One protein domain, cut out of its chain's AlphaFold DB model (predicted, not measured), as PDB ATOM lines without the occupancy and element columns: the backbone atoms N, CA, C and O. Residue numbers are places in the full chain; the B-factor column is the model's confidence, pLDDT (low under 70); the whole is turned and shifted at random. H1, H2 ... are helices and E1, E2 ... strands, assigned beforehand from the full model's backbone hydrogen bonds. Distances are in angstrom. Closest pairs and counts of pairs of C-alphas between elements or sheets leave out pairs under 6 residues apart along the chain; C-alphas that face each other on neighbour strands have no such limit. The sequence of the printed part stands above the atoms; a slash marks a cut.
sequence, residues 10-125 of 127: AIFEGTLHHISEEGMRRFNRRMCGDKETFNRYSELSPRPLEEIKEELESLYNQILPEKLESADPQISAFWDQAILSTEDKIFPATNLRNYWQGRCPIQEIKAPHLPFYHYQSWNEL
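AT A GLANCE: This is residues 10 to 125 of the 127 residues of an uncharacterized protein of Parabacteroides distasonis str. 3776 Po2 i (UniProt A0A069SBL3). What does the model look like? Along the printed part come two lobes: first a group of four helices, H1 to H4, then a small two-stranded sheet, E1 and E2, with H6 packed on it, mainly on E1. A stretch with H5 arcs from the first lobe to the second, residues 61 to 67 sticking out, and H7 comes near both H3 and E1. What is it made of? The printed part has 116 residues with seven named helices and two named strands, in the order H1 H2 H3 H4 H5 E1 H6 E2 H7; it is mostly helix, and the sheet is parallel, E1 beside E2. How compact is it? It is only just compact, close to loose, with a radius of gyration of the C-alphas of 15.9 A and spans of 41 by 36 by 22 A.

HOW THE PARTS SIT: How do the first helices stand? H1, residues 10 to 17, and H4, residues 49 to 62, only just touch, with 3 pairs of C-alphas within 8 A, made by residues 53 to 57 of H4 alone; the closest, Leu 16 and Leu 56, are 6.7 A apart, at a steep tilt of 44 degrees, opposite ways. H2, residues 21 to 32, touches H3, residues 35 to 42, only at the corner, with its residues 28 to 32 alone; the closest C-alphas, of Cys 32 and Phe 38, are 5.1 A apart. What do the strands do? E1, residues 82 to 85, and E2, residues 106 to 109, are parallel at 25 degrees, with N 84 and O 107 within hydrogen-bond range at 2.8 A. With H6, residues 93 to 100, they form a strand-helix-strand unit, two parallel neighbour strands with a helix between them along the chain, and its crossover is right-handed; the closest C-alphas of E1 and H6, Ser 85 and Ala 93, are 6.6 A apart. Where are the two shortest helices? H5, residues 73 to 76, touches no helix. H7, residues 115 to 118, is close to but not clearly touching H3, with the C-alphas of Thr 37 and Tyr 117 7.6 A apart. What of the helix backbones? In H1, H2, H3, H4 and H6 every O i to N i+4 pair is within hydrogen-bond range; H5 and H7 are too short for such a pair.

IN THESE COORDINATES: Where are the anchor points? C-alpha 10, first of H1, is at (104.293, -31.403, -213.296), and C-alpha 118, last of H7, is at (95.391, -59.695, -208.141). How long are the elements? From first to last C-alpha, H4 measures 20.0 A, H2 16.3 A, H1 and H6 10.4 A each, H3 10.2 A, E1 9.9 A, E2 9.8 A, H7 5.8 A and H5 5.3 A.

THE WHOLE: How far does it reach, and is it cut? The two C-alphas farthest apart, of Glu 43 and Pro 73, are 41.8 A apart; the printed part has no cut, and no link is long. Where is confidence low? Residues 65 to 76, of which 73 to 76 belong to H5, are under 70; the mean pLDDT of the printed part is 90.5.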
ATOM      1  N   ALA A  10     104.195 -31.462-211.840       93.62
ATOM      2  CA  ALA A  10     104.293 -31.403-213.296       93.62
ATOM      3  C   ALA A  10     103.586 -32.576-214.009       93.62
ATOM      4  O   ALA A  10     103.088 -32.420-215.123       93.62
ATOM      5  N   ILE A  11     103.525 -33.765-213.392       93.56
ATOM      6  CA  ILE A  11     102.815 -34.921-213.966       93.56
ATOM      7  C   ILE A  11     101.301 -34.724-213.860       93.56
ATOM      8  O   ILE A  11     100.573 -35.049-214.804       93.56
ATOM      9  N   PHE A  12     100.828 -34.205-212.728       94.88
ATOM     10  CA  PHE A  12      99.412 -33.929-212.516       94.88
ATOM     11  C   PHE A  12      98.923 -32.841-213.480       94.88
ATOM     12  O   PHE A  12      97.996 -33.086-214.251       94.88
ATOM     13  N   GLU A  13      99.595 -31.687-213.511       94.19
ATOM     14  CA  GLU A  13      99.293 -30.575-214.427       94.19
ATOM     15  C   GLU A  13      99.366 -31.020-215.891       94.19
ATOM     16  O   GLU A  13      98.470 -30.743-216.688       94.19
ATOM     17  N   GLY A  14     100.390 -31.803-216.243       94.19
ATOM     18  CA  GLY A  14     100.506 -32.383-217.576       94.19
ATOM     19  C   GLY A  14      99.328 -33.294-217.934       94.19
ATOM     20  O   GLY A  14      98.908 -33.309-219.087       94.19
ATOM     21  N   THR A  15      98.766 -34.028-216.972       93.81
ATOM     22  CA  THR A  15      97.561 -34.843-217.200       93.81
ATOM     23  C   THR A  15      96.343 -33.949-217.412       93.81
ATOM     24  O   THR A  15      95.635 -34.137-218.399       93.81
ATOM     25  N   LEU A  16      96.161 -32.940-216.555       94.12
ATOM     26  CA  LEU A  16      95.071 -31.965-216.625       94.12
ATOM     27  C   LEU A  16      95.020 -31.246-217.981       94.12
ATOM     28  O   LEU A  16      93.970 -31.173-218.612       94.12
ATOM     29  N   HIS A  17      96.169 -30.787-218.478       93.94
ATOM     30  CA  HIS A  17      96.260 -30.036-219.735       93.94
ATOM     31  C   HIS A  17      95.999 -30.890-220.987       93.94
ATOM     32  O   HIS A  17      95.702 -30.345-222.048       93.94
ATOM     33  N   HIS A  18      96.122 -32.218-220.891       93.25
ATOM     34  CA  HIS A  18      96.003 -33.134-222.032       93.25
ATOM     35  C   HIS A  18      94.787 -34.069-221.932       93.25
ATOM     36  O   HIS A  18      94.765 -35.117-222.596       93.25
ATOM     37  N   ILE A  19      93.773 -33.707-221.135       94.06
ATOM     38  CA  ILE A  19      92.520 -34.465-221.068       94.06
ATOM     39  C   ILE A  19      91.854 -34.480-222.446       94.06
ATOM     40  O   ILE A  19      91.491 -33.462-223.026       94.06
ATOM     41  N   SER A  20      91.740 -35.688-222.974       95.44
ATOM     42  CA  SER A  20      91.150 -36.052-224.260       95.44
ATOM     43  C   SER A  20      90.901 -37.556-224.230       95.44
ATOM     44  O   SER A  20      91.471 -38.254-223.388       95.44
ATOM     45  N   GLU A  21      90.120 -38.100-225.160       94.50
ATOM     46  CA  GLU A  21      89.946 -39.558-225.257       94.50
ATOM     47  C   GLU A  21      91.294 -40.284-225.415       94.50
ATOM     48  O   GLU A  21      91.575 -41.268-224.727       94.50
ATOM     49  N   GLU A  22      92.178 -39.763-226.271       94.62
ATOM     50  CA  GLU A  22      93.513 -40.330-226.466       94.62
ATOM     51  C   GLU A  22      94.394 -40.161-225.218       94.62
ATOM     52  O   GLU A  22      95.093 -41.095-224.813       94.62
ATOM     53  N   GLY A  23      94.336 -38.990-224.574       95.19
ATOM     54  CA  GLY A  23      95.024 -38.710-223.314       95.19
ATOM     55  C   GLY A  23      94.625 -39.684-222.209       95.19
ATOM     56  O   GLY A  23      95.497 -40.307-221.597       95.19
ATOM     57  N   MET A  24      93.321 -39.901-222.032       95.38
ATOM     58  CA  MET A  24      92.780 -40.855-221.066       95.38
ATOM     59  C   MET A  24      93.167 -42.290-221.409       95.38
ATOM     60  O   MET A  24      93.556 -43.050-220.526       95.38
ATOM     61  N   ARG A  25      93.184 -42.662-222.693       94.75
ATOM     62  CA  ARG A  25      93.669 -43.981-223.115       94.75
ATOM     63  C   ARG A  25      95.135 -44.205-222.729       94.75
ATOM     64  O   ARG A  25      95.485 -45.284-222.243       94.75
ATOM     65  N   ARG A  26      96.002 -43.200-222.909       95.00
ATOM     66  CA  ARG A  26      97.416 -43.265-222.484       95.00
ATOM     67  C   ARG A  26      97.552 -43.317-220.960       95.00
ATOM     68  O   ARG A  26      98.377 -44.088-220.466       95.00
ATOM     69  N   PHE A  27      96.748 -42.542-220.230       96.12
ATOM     70  CA  PHE A  27      96.699 -42.577-218.766       96.12
ATOM     71  C   PHE A  27      96.302 -43.969-218.261       96.12
ATOM     72  O   PHE A  27      97.053 -44.585-217.505       96.12
ATOM     73  N   ASN A  28      95.207 -44.527-218.781       96.44
ATOM     74  CA  ASN A  28      94.714 -45.858-218.427       96.44
ATOM     75  C   ASN A  28      95.761 -46.944-218.710       96.44
ATOM     76  O   ASN A  28      95.962 -47.842-217.900       96.44
ATOM     77  N   ARG A  29      96.525 -46.831-219.804       96.44
ATOM     78  CA  ARG A  29      97.635 -47.755-220.084       96.44
ATOM     79  C   ARG A  29      98.747 -47.693-219.031       96.44
ATOM     80  O   ARG A  29      99.341 -48.719-218.710       96.44
ATOM     81  N   ARG A  30      99.060 -46.504-218.501       96.69
ATOM     82  CA  ARG A  30     100.039 -46.341-217.409       96.69
ATOM     83  C   ARG A  30      99.495 -46.896-216.098       96.69
ATOM     84  O   ARG A  30     100.227 -47.601-215.413       96.69
ATOM     85  N   MET A  31      98.233 -46.605-215.802       97.25
ATOM     86  CA  MET A  31      97.519 -47.076-214.620       97.25
ATOM     87  C   MET A  31      97.459 -48.610-214.560       97.25
ATOM     88  O   MET A  31      97.756 -49.196-213.522       97.25
ATOM     89  N   CYS A  32      97.124 -49.257-215.678       97.75
ATOM     90  CA  CYS A  32      97.023 -50.713-215.782       97.75
ATOM     91  C   CYS A  32      98.375 -51.427-215.886       97.75
ATOM     92  O   CYS A  32      98.435 -52.619-215.637       97.75
ATOM     93  N   GLY A  33      99.453 -50.740-216.277       96.50
ATOM     94  CA  GLY A  33     100.815 -51.290-216.320       96.50
ATOM     95  C   GLY A  33     101.122 -52.226-217.492       96.50
ATOM     96  O   GLY A  33     102.129 -52.011-218.174       96.50
ATOM     97  N   ASP A  34     100.260 -53.213-217.738       94.75
ATOM     98  CA  ASP A  34     100.396 -54.249-218.761       94.75
ATOM     99  C   ASP A  34      99.183 -54.308-219.717       94.75
ATOM    100  O   ASP A  34      98.163 -53.638-219.533       94.75
ATOM    101  N   LYS A  35      99.321 -55.081-220.802       95.69
ATOM    102  CA  LYS A  35      98.307 -55.173-221.866       95.69
ATOM    103  C   LYS A  35      97.073 -55.968-221.436       95.69
ATOM    104  O   LYS A  35      95.979 -55.628-221.871       95.69
ATOM    105  N   GLU A  36      97.241 -57.022-220.648       95.06
ATOM    106  CA  GLU A  36      96.141 -57.881-220.212       95.06
ATOM    107  C   GLU A  36      95.211 -57.109-219.275       95.06
ATOM    108  O   GLU A  36      94.014 -56.997-219.547       95.06
ATOM    109  N   THR A  37      95.779 -56.470-218.250       95.12
ATOM    110  CA  THR A  37      95.047 -55.609-217.317       95.12
ATOM    111  C   THR A  37      94.365 -54.453-218.044       95.12
ATOM    112  O   THR A  37      93.197 -54.162-217.795       95.12
ATOM    113  N   PHE A  38      95.058 -53.818-218.994       96.94
ATOM    114  CA  PHE A  38      94.488 -52.726-219.784       96.94
ATOM    115  C   PHE A  38      93.311 -53.172-220.659       96.94
ATOM    116  O   PHE A  38      92.323 -52.447-220.763       96.94
ATOM    117  N   ASN A  39      93.395 -54.352-221.276       95.94
ATOM    118  CA  ASN A  39      92.303 -54.896-222.077       95.94
ATOM    119  C   ASN A  39      91.071 -55.161-221.205       95.94
ATOM    120  O   ASN A  39      89.997 -54.677-221.542       95.94
ATOM    121  N   ARG A  40      91.246 -55.831-220.057       95.12
ATOM    122  CA  ARG A  40      90.159 -56.088-219.095       95.12
ATOM    123  C   ARG A  40      89.531 -54.792-218.587       95.12
ATOM    124  O   ARG A  40      88.316 -54.678-218.512       95.12
ATOM    125  N   TYR A  41      90.354 -53.793-218.272       95.94
ATOM    126  CA  TYR A  41      89.868 -52.483-217.844       95.94
ATOM    127  C   TYR A  41      89.080 -51.764-218.952       95.94
ATOM    128  O   TYR A  41      88.092 -51.095-218.673       95.94
ATOM    129  N   SER A  42      89.483 -51.932-220.215       94.38
ATOM    130  CA  SER A  42      88.830 -51.304-221.374       94.38
ATOM    131  C   SER A  42      87.477 -51.927-221.741       94.38
ATOM    132  O   SER A  42      86.756 -51.348-222.548       94.38
ATOM    133  N   GLU A  43      87.130 -53.092-221.184       95.44
ATOM    134  CA  GLU A  43      85.796 -53.700-221.323       95.44
ATOM    135  C   GLU A  43      84.743 -53.005-220.443       95.44
ATOM    136  O   GLU A  43      83.544 -53.164-220.668       95.44
ATOM    137  N   LEU A  44      85.178 -52.225-219.447       93.50
ATOM    138  CA  LEU A  44      84.291 -51.437-218.598       93.50
ATOM    139  C   LEU A  44      83.762 -50.218-219.359       93.50
ATOM    140  O   LEU A  44      84.482 -49.585-220.132       93.50
ATOM    141  N   SER A  45      82.511 -49.840-219.085       91.81
ATOM    142  CA  SER A  45      81.931 -48.611-219.631       91.81
ATOM    143  C   SER A  45      82.731 -47.391-219.155       91.81
ATOM    144  O   SER A  45      82.814 -47.166-217.943       91.81
ATOM    145  N   PRO A  46      83.315 -46.588-220.066       91.69
ATOM    146  CA  PRO A  46      84.046 -45.396-219.669       91.69
ATOM    147  C   PRO A  46      83.077 -44.347-219.120       91.69
ATOM    148  O   PRO A  46      81.962 -44.184-219.619       91.69
ATOM    149  N   ARG A  47      83.528 -43.601-218.110       94.81
ATOM    150  CA  ARG A  47      82.827 -42.393-217.668       94.81
ATOM    151  C   ARG A  47      82.897 -41.312-218.756       94.81
ATOM    152  O   ARG A  47      83.878 -41.287-219.507       94.81
ATOM    153  N   PRO A  48      81.904 -40.410-218.840       96.50
ATOM    154  CA  PRO A  48      81.951 -39.282-219.762       96.50
ATOM    155  C   PRO A  48      83.213 -38.438-219.562       96.50
ATOM    156  O   PRO A  48      83.606 -38.146-218.433       96.50
ATOM    157  N   LEU A  49      83.840 -38.029-220.668       96.25
ATOM    158  CA  LEU A  49      85.091 -37.270-220.626       96.25
ATOM    159  C   LEU A  49      84.936 -35.936-219.880       96.25
ATOM    160  O   LEU A  49      85.845 -35.547-219.152       96.25
ATOM    161  N   GLU A  50      83.789 -35.269-220.036       96.62
ATOM    162  CA  GLU A  50      83.520 -33.992-219.370       96.62
ATOM    163  C   GLU A  50      83.461 -34.153-217.847       96.62
ATOM    164  O   GLU A  50      84.111 -33.398-217.137       96.62
ATOM    165  N   GLU A  51      82.809 -35.207-217.340       97.56
ATOM    166  CA  GLU A  51      82.776 -35.487-215.897       97.56
ATOM    167  C   GLU A  51      84.180 -35.725-215.326       97.56
ATOM    168  O   GLU A  51      84.497 -35.268-214.232       97.56
ATOM    169  N   ILE A  52      85.036 -36.446-216.063       96.69
ATOM    170  CA  ILE A  52      86.427 -36.686-215.651       96.69
ATOM    171  C   ILE A  52      87.207 -35.367-215.625       96.69
ATOM    172  O   ILE A  52      88.024 -35.150-214.729       96.69
ATOM    173  N   LYS A  53      86.974 -34.492-216.608       96.31
ATOM    174  CA  LYS A  53      87.637 -33.192-216.700       96.31
ATOM    175  C   LYS A  53      87.240 -32.279-215.545       96.31
ATOM    176  O   LYS A  53      88.124 -31.783-214.850       96.31
ATOM    177  N   GLU A  54      85.941 -32.118-215.309       97.38
ATOM    178  CA  GLU A  54      85.404 -31.325-214.200       97.38
ATOM    179  C   GLU A  54      85.910 -31.842-212.845       97.38
ATOM    180  O   GLU A  54      86.337 -31.062-211.990       97.38
ATOM    181  N   GLU A  55      85.928 -33.166-212.650       96.81
ATOM    182  CA  GLU A  55      86.467 -33.782-211.438       96.81
ATOM    183  C   GLU A  55      87.958 -33.477-211.263       96.81
ATOM    184  O   GLU A  55      88.378 -33.074-210.176       96.81
ATOM    185  N   LEU A  56      88.769 -33.630-212.315       95.69
ATOM    186  CA  LEU A  56      90.210 -33.411-212.216       95.69
ATOM    187  C   LEU A  56      90.557 -31.932-211.982       95.69
ATOM    188  O   LEU A  56      91.450 -31.644-211.184       95.69
ATOM    189  N   GLU A  57      89.831 -31.002-212.610       95.75
ATOM    190  CA  GLU A  57      89.935 -29.558-212.349       95.75
ATOM    191  C   GLU A  57      89.546 -29.225-210.902       95.75
ATOM    192  O   GLU A  57      90.237 -28.472-210.212       95.75
ATOM    193  N   SER A  58      88.468 -29.830-210.402       95.69
ATOM    194  CA  SER A  58      88.023 -29.654-209.020       95.69
ATOM    195  C   SER A  58      89.052 -30.181-208.015       95.69
ATOM    196  O   SER A  58      89.382 -29.491-207.047       95.69
ATOM    197  N   LEU A  59      89.617 -31.366-208.259       93.81
ATOM    198  CA  LEU A  59      90.687 -31.936-207.440       93.81
ATOM    199  C   LEU A  59      91.937 -31.054-207.458       93.81
ATOM    200  O   LEU A  59      92.507 -30.798-206.399       93.81
ATOM    201  N   TYR A  60      92.338 -30.546-208.625       92.12
ATOM    202  CA  TYR A  60      93.482 -29.641-208.751       92.12
ATOM    203  C   TYR A  60      93.339 -28.408-207.847       92.12
ATOM    204  O   TYR A  60      94.256 -28.075-207.099       92.12
ATOM    205  N   ASN A  61      92.159 -27.786-207.843       90.88
ATOM    206  CA  ASN A  61      91.887 -26.592-207.042       90.88
ATOM    207  C   ASN A  61      91.781 -26.879-205.531       90.88
ATOM    208  O   ASN A  61      92.036 -25.997-204.711       90.88
ATOM    209  N   GLN A  62      91.383 -28.093-205.146       89.69
ATOM    210  CA  GLN A  62      91.180 -28.468-203.741       89.69
ATOM    211  C   GLN A  62      92.432 -29.041-203.068       89.69
ATOM    212  O   GLN A  62      92.591 -28.923-201.843       89.69
ATOM    213  N   ILE A  63      93.315 -29.676-203.844       86.69
ATOM    214  CA  ILE A  63      94.547 -30.298-203.356       86.69
ATOM    215  C   ILE A  63      95.619 -29.213-203.193       86.69
ATOM    216  O   ILE A  63      96.491 -29.020-204.036       86.69
ATOM    217  N   LEU A  64      95.558 -28.508-202.064       70.31
ATOM    218  CA  LEU A  64      96.538 -27.491-201.688       70.31
ATOM    219  C   LEU A  64      97.788 -28.142-201.059       70.31
ATOM    220  O   LEU A  64      97.630 -28.942-200.130       70.31
ATOM    221  N   PRO A  65      99.016 -27.796-201.496       64.00
ATOM    222  CA  PRO A  65     100.260 -28.318-200.916       64.00
ATOM    223  C   PRO A  65     100.372 -28.097-199.401       64.00
ATOM    224  O   PRO A  65     100.819 -28.981-198.678       64.00
ATOM    225  N   GLU A  66      99.872 -26.964-198.903       61.78
ATOM    226  CA  GLU A  66      99.922 -26.572-197.486       61.78
ATOM    227  C   GLU A  66      99.169 -27.543-196.552       61.78
ATOM    228  O   GLU A  66      99.479 -27.636-195.368       61.78
ATOM    229  N   LYS A  67      98.212 -28.326-197.077       62.59
ATOM    230  CA  LYS A  67      97.464 -29.334-196.300       62.59
ATOM    231  C   LYS A  67      98.224 -30.652-196.099       62.59
ATOM    232  O   LYS A  67      97.776 -31.489-195.322       62.59
ATOM    233  N   LEU A  68      99.337 -30.872-196.809       60.34
ATOM    234  CA  LEU A  68     100.161 -32.084-196.679       60.34
ATOM    235  C   LEU A  68     101.188 -31.988-195.542       60.34
ATOM    236  O   LEU A  68     101.584 -33.020-195.002       60.34
ATOM    237  N   GLU A  69     101.610 -30.774-195.183       53.97
ATOM    238  CA  GLU A  69     102.650 -30.535-194.173       53.97
ATOM    239  C   GLU A  69     102.136 -30.598-192.732       53.97
ATOM    240  O   GLU A  69     102.930 -30.780-191.806       53.97
ATOM    241  N   SER A  70     100.817 -30.536-192.513       51.94
ATOM    242  CA  SER A  70     100.259 -30.900-191.217       51.94
ATOM    243  C   SER A  70     100.346 -32.417-191.073       51.94
ATOM    244  O   SER A  70      99.413 -33.151-191.405       51.94
ATOM    245  N   ALA A  71     101.486 -32.888-190.570       53.62
ATOM    246  CA  ALA A  71     101.636 -34.182-189.924       53.62
ATOM    247  C   ALA A  71     100.774 -34.197-188.656       53.62
ATOM    248  O   ALA A  71     101.289 -34.261-187.543       53.62
ATOM    249  N   ASP A  72      99.461 -34.059-188.832       59.22
ATOM    250  CA  ASP A  72      98.504 -34.222-187.765       59.22
ATOM    251  C   ASP A  72      98.682 -35.660-187.262       59.22
ATOM    252  O   ASP A  72      98.470 -36.615-188.027       59.22
ATOM    253  N   PRO A  73      99.124 -35.847-186.008       58.38
ATOM    254  CA  PRO A  73      99.302 -37.172-185.436       58.38
ATOM    255  C   PRO A  73      98.020 -38.013-185.524       58.38
ATOM    256  O   PRO A  73      98.105 -39.238-185.596       58.38
ATOM    257  N   GLN A  74      96.844 -37.373-185.591       62.81
ATOM    258  CA  GLN A  74      95.563 -38.056-185.779       62.81
ATOM    259  C   GLN A  74      95.443 -38.736-187.148       62.81
ATOM    260  O   GLN A  74      94.860 -39.812-187.232       62.81
ATOM    261  N   ILE A  75      96.032 -38.171-188.211       64.75
ATOM    262  CA  ILE A  75      96.004 -38.777-189.554       64.75
ATOM    263  C   ILE A  75      96.870 -40.039-189.589       64.75
ATOM    264  O   ILE A  75      96.506 -41.021-190.233       64.75
ATOM    265  N   SER A  76      98.001 -40.042-188.879       63.84
ATOM    266  CA  SER A  76      98.880 -41.219-188.826       63.84
ATOM    267  C   SER A  76      98.242 -42.369-188.039       63.84
ATOM    268  O   SER A  76      98.395 -43.520-188.420       63.84
ATOM    269  N   ALA A  77      97.461 -42.067-186.998       72.00
ATOM    270  CA  ALA A  77      96.747 -43.074-186.209       72.00
ATOM    271  C   ALA A  77      95.449 -43.600-186.863       72.00
ATOM    272  O   ALA A  77      94.816 -44.490-186.302       72.00
ATOM    273  N   PHE A  78      95.032 -43.048-188.009       85.19
ATOM    274  CA  PHE A  78      93.775 -43.417-188.671       85.19
ATOM    275  C   PHE A  78      93.886 -44.667-189.554       85.19
ATOM    276  O   PHE A  78      92.907 -45.389-189.718       85.19
ATOM    277  N   TRP A  79      95.050 -44.910-190.160       89.94
ATOM    278  CA  TRP A  79      95.221 -45.964-191.160       89.94
ATOM    279  C   TRP A  79      95.838 -47.222-190.549       89.94
ATOM    280  O   TRP A  79      96.959 -47.175-190.048       89.94
ATOM    281  N   ASP A  80      95.159 -48.363-190.674       90.88
ATOM    282  CA  ASP A  80      95.677 -49.656-190.200       90.88
ATOM    283  C   ASP A  80      96.818 -50.199-191.073       90.88
ATOM    284  O   ASP A  80      97.722 -50.874-190.581       90.88
ATOM    285  N   GLN A  81      96.787 -49.916-192.380       92.62
ATOM    286  CA  GLN A  81      97.768 -50.407-193.348       92.62
ATOM    287  C   GLN A  81      97.776 -49.552-194.624       92.62
ATOM    288  O   GLN A  81      96.740 -49.041-195.051       92.62
ATOM    289  N   ALA A  82      98.936 -49.466-195.281       94.12
ATOM    290  CA  ALA A  82      99.081 -48.985-196.654       94.12
ATOM    291  C   ALA A  82      99.600 -50.099-197.581       94.12
ATOM    292  O   ALA A  82     100.635 -50.712-197.310       94.12
ATOM    293  N   ILE A  83      98.911 -50.351-198.701       96.19
ATOM    294  CA  ILE A  83      99.377 -51.251-199.770       96.19
ATOM    295  C   ILE A  83     100.025 -50.408-200.867       96.19
ATOM    296  O   ILE A  83      99.367 -49.556-201.461       96.19
ATOM    297  N   LEU A  84     101.309 -50.640-201.141       97.19
ATOM    298  CA  LEU A  84     102.079 -49.871-202.115       97.19
ATOM    299  C   LEU A  84     102.458 -50.733-203.318       97.19
ATOM    300  O   LEU A  84     103.209 -51.705-203.208       97.19
ATOM    301  N   SER A  85     101.982 -50.326-204.486       97.56
ATOM    302  CA  SER A  85     102.358 -50.909-205.769       97.56
ATOM    303  C   SER A  85     103.749 -50.436-206.200       97.56
ATOM    304  O   SER A  85     103.974 -49.252-206.445       97.56
ATOM    305  N   THR A  86     104.710 -51.354-206.327       97.62
ATOM    306  CA  THR A  86     106.102 -50.996-206.655       97.62
ATOM    307  C   THR A  86     106.313 -50.609-208.119       97.62
ATOM    308  O   THR A  86     107.340 -50.014-208.441       97.62
ATOM    309  N   GLU A  87     105.379 -50.949-209.012       97.19
ATOM    310  CA  GLU A  87     105.413 -50.601-210.442       97.19
ATOM    311  C   GLU A  87     104.365 -49.534-210.804       97.19
ATOM    312  O   GLU A  87     104.009 -49.364-211.974       97.19
ATOM    313  N   ASP A  88     103.865 -48.805-209.805       97.56
ATOM    314  CA  ASP A  88     102.930 -47.703-209.990       97.56
ATOM    315  C   ASP A  88     103.572 -46.560-210.801       97.56
ATOM    316  O   ASP A  88     104.605 -45.988-210.442       97.56
ATOM    317  N   LYS A  89     102.949 -46.243-211.942       96.12
ATOM    318  CA  LYS A  89     103.383 -45.191-212.878       96.12
ATOM    319  C   LYS A  89     102.621 -43.874-212.692       96.12
ATOM    320  O   LYS A  89     102.826 -42.959-213.497       96.12
ATOM    321  N   ILE A  90     101.722 -43.800-211.714       97.06
ATOM    322  CA  ILE A  90     100.894 -42.644-211.357       97.06
ATOM    323  C   ILE A  90     101.416 -42.037-210.051       97.06
ATOM    324  O   ILE A  90     101.846 -40.884-210.050       97.06
ATOM    325  N   PHE A  91     101.468 -42.829-208.978       97.06
ATOM    326  CA  PHE A  91     102.105 -42.469-207.713       97.06
ATOM    327  C   PHE A  91     103.453 -43.186-207.605       97.06
ATOM    328  O   PHE A  91     103.477 -44.396-207.384       97.06
ATOM    329  N   PRO A  92     104.595 -42.487-207.739       96.44
ATOM    330  CA  PRO A  92     105.894 -43.139-207.643       96.44
ATOM    331  C   PRO A  92     106.047 -43.890-206.315       96.44
ATOM    332  O   PRO A  92     105.816 -43.323-205.247       96.44
ATOM    333  N   ALA A  93     106.497 -45.146-206.368       96.56
ATOM    334  CA  ALA A  93     106.648 -45.978-205.172       96.56
ATOM    335  C   ALA A  93     107.560 -45.337-204.108       96.56
ATOM    336  O   ALA A  93     107.313 -45.468-202.915       96.56
ATOM    337  N   THR A  94     108.594 -44.596-204.519       97.12
ATOM    338  CA  THR A  94     109.440 -43.809-203.603       97.12
ATOM    339  C   THR A  94     108.649 -42.742-202.857       97.12
ATOM    340  O   THR A  94     108.832 -42.579-201.656       97.12
ATOM    341  N   ASN A  95     107.732 -42.056-203.539       96.31
ATOM    342  CA  ASN A  95     106.917 -41.004-202.943       96.31
ATOM    343  C   ASN A  95     105.911 -41.589-201.957       96.31
ATOM    344  O   ASN A  95     105.729 -41.053-200.866       96.31
ATOM    345  N   LEU A  96     105.312 -42.727-202.312       95.75
ATOM    346  CA  LEU A  96     104.432 -43.459-201.410       95.75
ATOM    347  C   LEU A  96     105.179 -43.952-200.166       95.75
ATOM    348  O   LEU A  96     104.674 -43.779-199.063       95.75
ATOM    349  N   ARG A  97     106.397 -44.491-200.305       95.94
ATOM    350  CA  ARG A  97     107.226 -44.857-199.143       95.94
ATOM    351  C   ARG A  97     107.500 -43.653-198.250       95.94
ATOM    352  O   ARG A  97     107.271 -43.747-197.051       95.94
ATOM    353  N   ASN A  98     107.920 -42.524-198.820       93.94
ATOM    354  CA  ASN A  98     108.181 -41.303-198.052       93.94
ATOM    355  C   ASN A  98     106.938 -40.832-197.285       93.94
ATOM    356  O   ASN A  98     107.038 -40.400-196.136       93.94
ATOM    357  N   TYR A  99     105.765 -40.917-197.916       91.38
ATOM    358  CA  TYR A  99     104.516 -40.529-197.279       91.38
ATOM    359  C   TYR A  99     104.061 -41.532-196.221       91.38
ATOM    360  O   TYR A  99     103.581 -41.118-195.183       91.38
ATOM    361  N   TRP A 100     104.211 -42.837-196.413       91.38
ATOM    362  CA  TRP A 100     103.668 -43.816-195.463       91.38
ATOM    363  C   TRP A 100     104.654 -44.248-194.375       91.38
ATOM    364  O   TRP A 100     104.233 -44.758-193.335       91.38
ATOM    365  N   GLN A 101     105.956 -44.012-194.559       90.62
ATOM    366  CA  GLN A 101     106.979 -44.377-193.584       90.62
ATOM    367  C   GLN A 101     106.692 -43.726-192.225       90.62
ATOM    368  O   GLN A 101     106.571 -42.508-192.110       90.62
ATOM    369  N   GLY A 102     106.588 -44.565-191.193       87.69
ATOM    370  CA  GLY A 102     106.313 -44.134-189.821       87.69
ATOM    371  C   GLY A 102     104.857 -43.753-189.537       87.69
ATOM    372  O   GLY A 102     104.586 -43.342-188.413       87.69
ATOM    373  N   ARG A 103     103.934 -43.889-190.505       88.75
ATOM    374  CA  ARG A 103     102.500 -43.601-190.310       88.75
ATOM    375  C   ARG A 103     101.694 -44.861-190.008       88.75
ATOM    376  O   ARG A 103     100.956 -44.872-189.036       88.75
ATOM    377  N   CYS A 104     101.884 -45.929-190.779       90.62
ATOM    378  CA  CYS A 104     101.231 -47.225-190.565       90.62
ATOM    379  C   CYS A 104     102.078 -48.382-191.141       90.62
ATOM    380  O   CYS A 104     103.076 -48.128-191.828       90.62
ATOM    381  N   PRO A 105     101.732 -49.655-190.865       92.50
ATOM    382  CA  PRO A 105     102.294 -50.809-191.561       92.50
ATOM    383  C   PRO A 105     102.196 -50.690-193.089       92.50
ATOM    384  O   PRO A 105     101.148 -50.355-193.640       92.50
ATOM    385  N   ILE A 106     103.292 -51.009-193.780       94.50
ATOM    386  CA  ILE A 106     103.389 -50.948-195.242       94.50
ATOM    387  C   ILE A 106     103.487 -52.367-195.807       94.50
ATOM    388  O   ILE A 106     104.386 -53.122-195.436       94.50
ATOM    389  N   GLN A 107     102.612 -52.699-196.755       95.44
ATOM    390  CA  GLN A 107     102.720 -53.887-197.598       95.44
ATOM    391  C   GLN A 107     103.095 -53.472-199.019       95.44
ATOM    392  O   GLN A 107     102.306 -52.842-199.716       95.44
ATOM    393  N   GLU A 108     104.273 -53.871-199.486       96.88
ATOM    394  CA  GLU A 108     104.659 -53.661-200.881       96.88
ATOM    395  C   GLU A 108     104.262 -54.850-201.752       96.88
ATOM    396  O   GLU A 108     104.481 -56.009-201.392       96.88
ATOM    397  N   ILE A 109     103.703 -54.559-202.924       96.38
ATOM    398  CA  ILE A 109     103.326 -55.557-203.922       96.38
ATOM    399  C   ILE A 109     103.908 -55.192-205.283       96.38
ATOM    400  O   ILE A 109     103.938 -54.027-205.684       96.38
ATOM    401  N   LYS A 110     104.341 -56.206-206.035       96.62
ATOM    402  CA  LYS A 110     104.765 -56.022-207.423       96.62
ATOM    403  C   LYS A 110     103.535 -55.931-208.324       96.62
ATOM    404  O   LYS A 110     103.041 -56.945-208.809       96.62
ATOM    405  N   ALA A 111     103.021 -54.720-208.484       96.38
ATOM    406  CA  ALA A 111     101.804 -54.435-209.231       96.38
ATOM    407  C   ALA A 111     101.828 -53.003-209.798       96.38
ATOM    408  O   ALA A 111     102.601 -52.171-209.306       96.38
ATOM    409  N   PRO A 112     100.994 -52.702-210.811       97.19
ATOM    410  CA  PRO A 112     100.783 -51.344-211.307       97.19
ATOM    411  C   PRO A 112      99.847 -50.549-210.377       97.19
ATOM    412  O   PRO A 112      99.492 -51.016-209.295       97.19
ATOM    413  N   HIS A 113      99.416 -49.351-210.793       97.75
ATOM    414  CA  HIS A 113      98.511 -48.514-209.987       97.75
ATOM    415  C   HIS A 113      97.169 -49.195-209.684       97.75
ATOM    416  O   HIS A 113      96.562 -48.929-208.653       97.75
ATOM    417  N   LEU A 114      96.704 -50.076-210.577       97.00
ATOM    418  CA  LEU A 114      95.462 -50.831-210.423       97.00
ATOM    419  C   LEU A 114      95.747 -52.299-210.027       97.00
ATOM    420  O   LEU A 114      95.658 -53.180-210.883       97.00
ATOM    421  N   PRO A 115      96.083 -52.601-208.756       94.94
ATOM    422  CA  PRO A 115      96.440 -53.954-208.324       94.94
ATOM    423  C   PRO A 115      95.229 -54.866-208.086       94.94
ATOM    424  O   PRO A 115      95.399 -56.046-207.796       94.94
ATOM    425  N   PHE A 116      93.999 -54.350-208.178       94.12
ATOM    426  CA  PHE A 116      92.802 -55.059-207.712       94.12
ATOM    427  C   PHE A 116      92.510 -56.369-208.448       94.12
ATOM    428  O   PHE A 116      91.900 -57.262-207.873       94.12
ATOM    429  N   TYR A 117      93.009 -56.541-209.675       92.06
ATOM    430  CA  TYR A 117      92.885 -57.808-210.399       92.06
ATOM    431  C   TYR A 117      93.723 -58.954-209.810       92.06
ATOM    432  O   TYR A 117      93.536 -60.098-210.226       92.06
ATOM    433  N   HIS A 118      94.627 -58.675-208.866       90.19
ATOM    434  CA  HIS A 118      95.391 -59.695-208.141       90.19
ATOM    435  C   HIS A 118      94.595 -60.334-206.996       90.19
ATOM    436  O   HIS A 118      95.001 -61.380-206.495       90.19
ATOM    437  N   TYR A 119      93.481 -59.723-206.595       92.81
ATOM    438  CA  TYR A 119      92.682 -60.141-205.448       92.81
ATOM    439  C   TYR A 119      91.357 -60.744-205.907       92.81
ATOM    440  O   TYR A 119      90.776 -60.303-206.900       92.81
ATOM    441  N   GLN A 120      90.869 -61.753-205.186       93.75
ATOM    442  CA  GLN A 120      89.569 -62.381-205.470       93.75
ATOM    443  C   GLN A 120      88.475 -61.934-204.494       93.75
ATOM    444  O   GLN A 120      87.287 -62.123-204.758       93.75
ATOM    445  N   SER A 121      88.858 -61.332-203.369       94.31
ATOM    446  CA  SER A 121      87.934 -60.883-202.336       94.31
ATOM    447  C   SER A 121      88.475 -59.689-201.549       94.31
ATOM    448  O   SER A 121      89.683 -59.493-201.429       94.31
ATOM    449  N   TRP A 122      87.568 -58.909-200.958       92.88
ATOM    450  CA  TRP A 122      87.913 -57.767-200.104       92.88
ATOM    451  C   TRP A 122      88.746 -58.163-198.874       92.88
ATOM    452  O   TRP A 122      89.647 -57.430-198.484       92.88
ATOM    453  N   ASN A 123      88.515 -59.362-198.330       92.00
ATOM    454  CA  ASN A 123      89.250 -59.897-197.177       92.00
ATOM    455  C   ASN A 123      90.737 -60.170-197.466       92.00
ATOM    456  O   ASN A 123      91.493 -60.486-196.555       92.00
ATOM    457  N   GLU A 124      91.178 -60.112-198.724       91.00
ATOM    458  CA  GLU A 124      92.602 -60.216-199.050       91.00
ATOM    459  C   GLU A 124      93.334 -58.868-198.949       91.00
ATOM    460  O   GLU A 124      94.565 -58.861-198.915       91.00
ATOM    461  N   LEU A 125      92.602 -57.745-198.889       89.81
ATOM    462  CA  LEU A 125      93.168 -56.396-198.753       89.81
ATOM    463  C   LEU A 125      93.428 -55.999-197.297       89.81
ATOM    464  O   LEU A 125      94.298 -55.174-197.040       89.81
TER     465      LEU A 125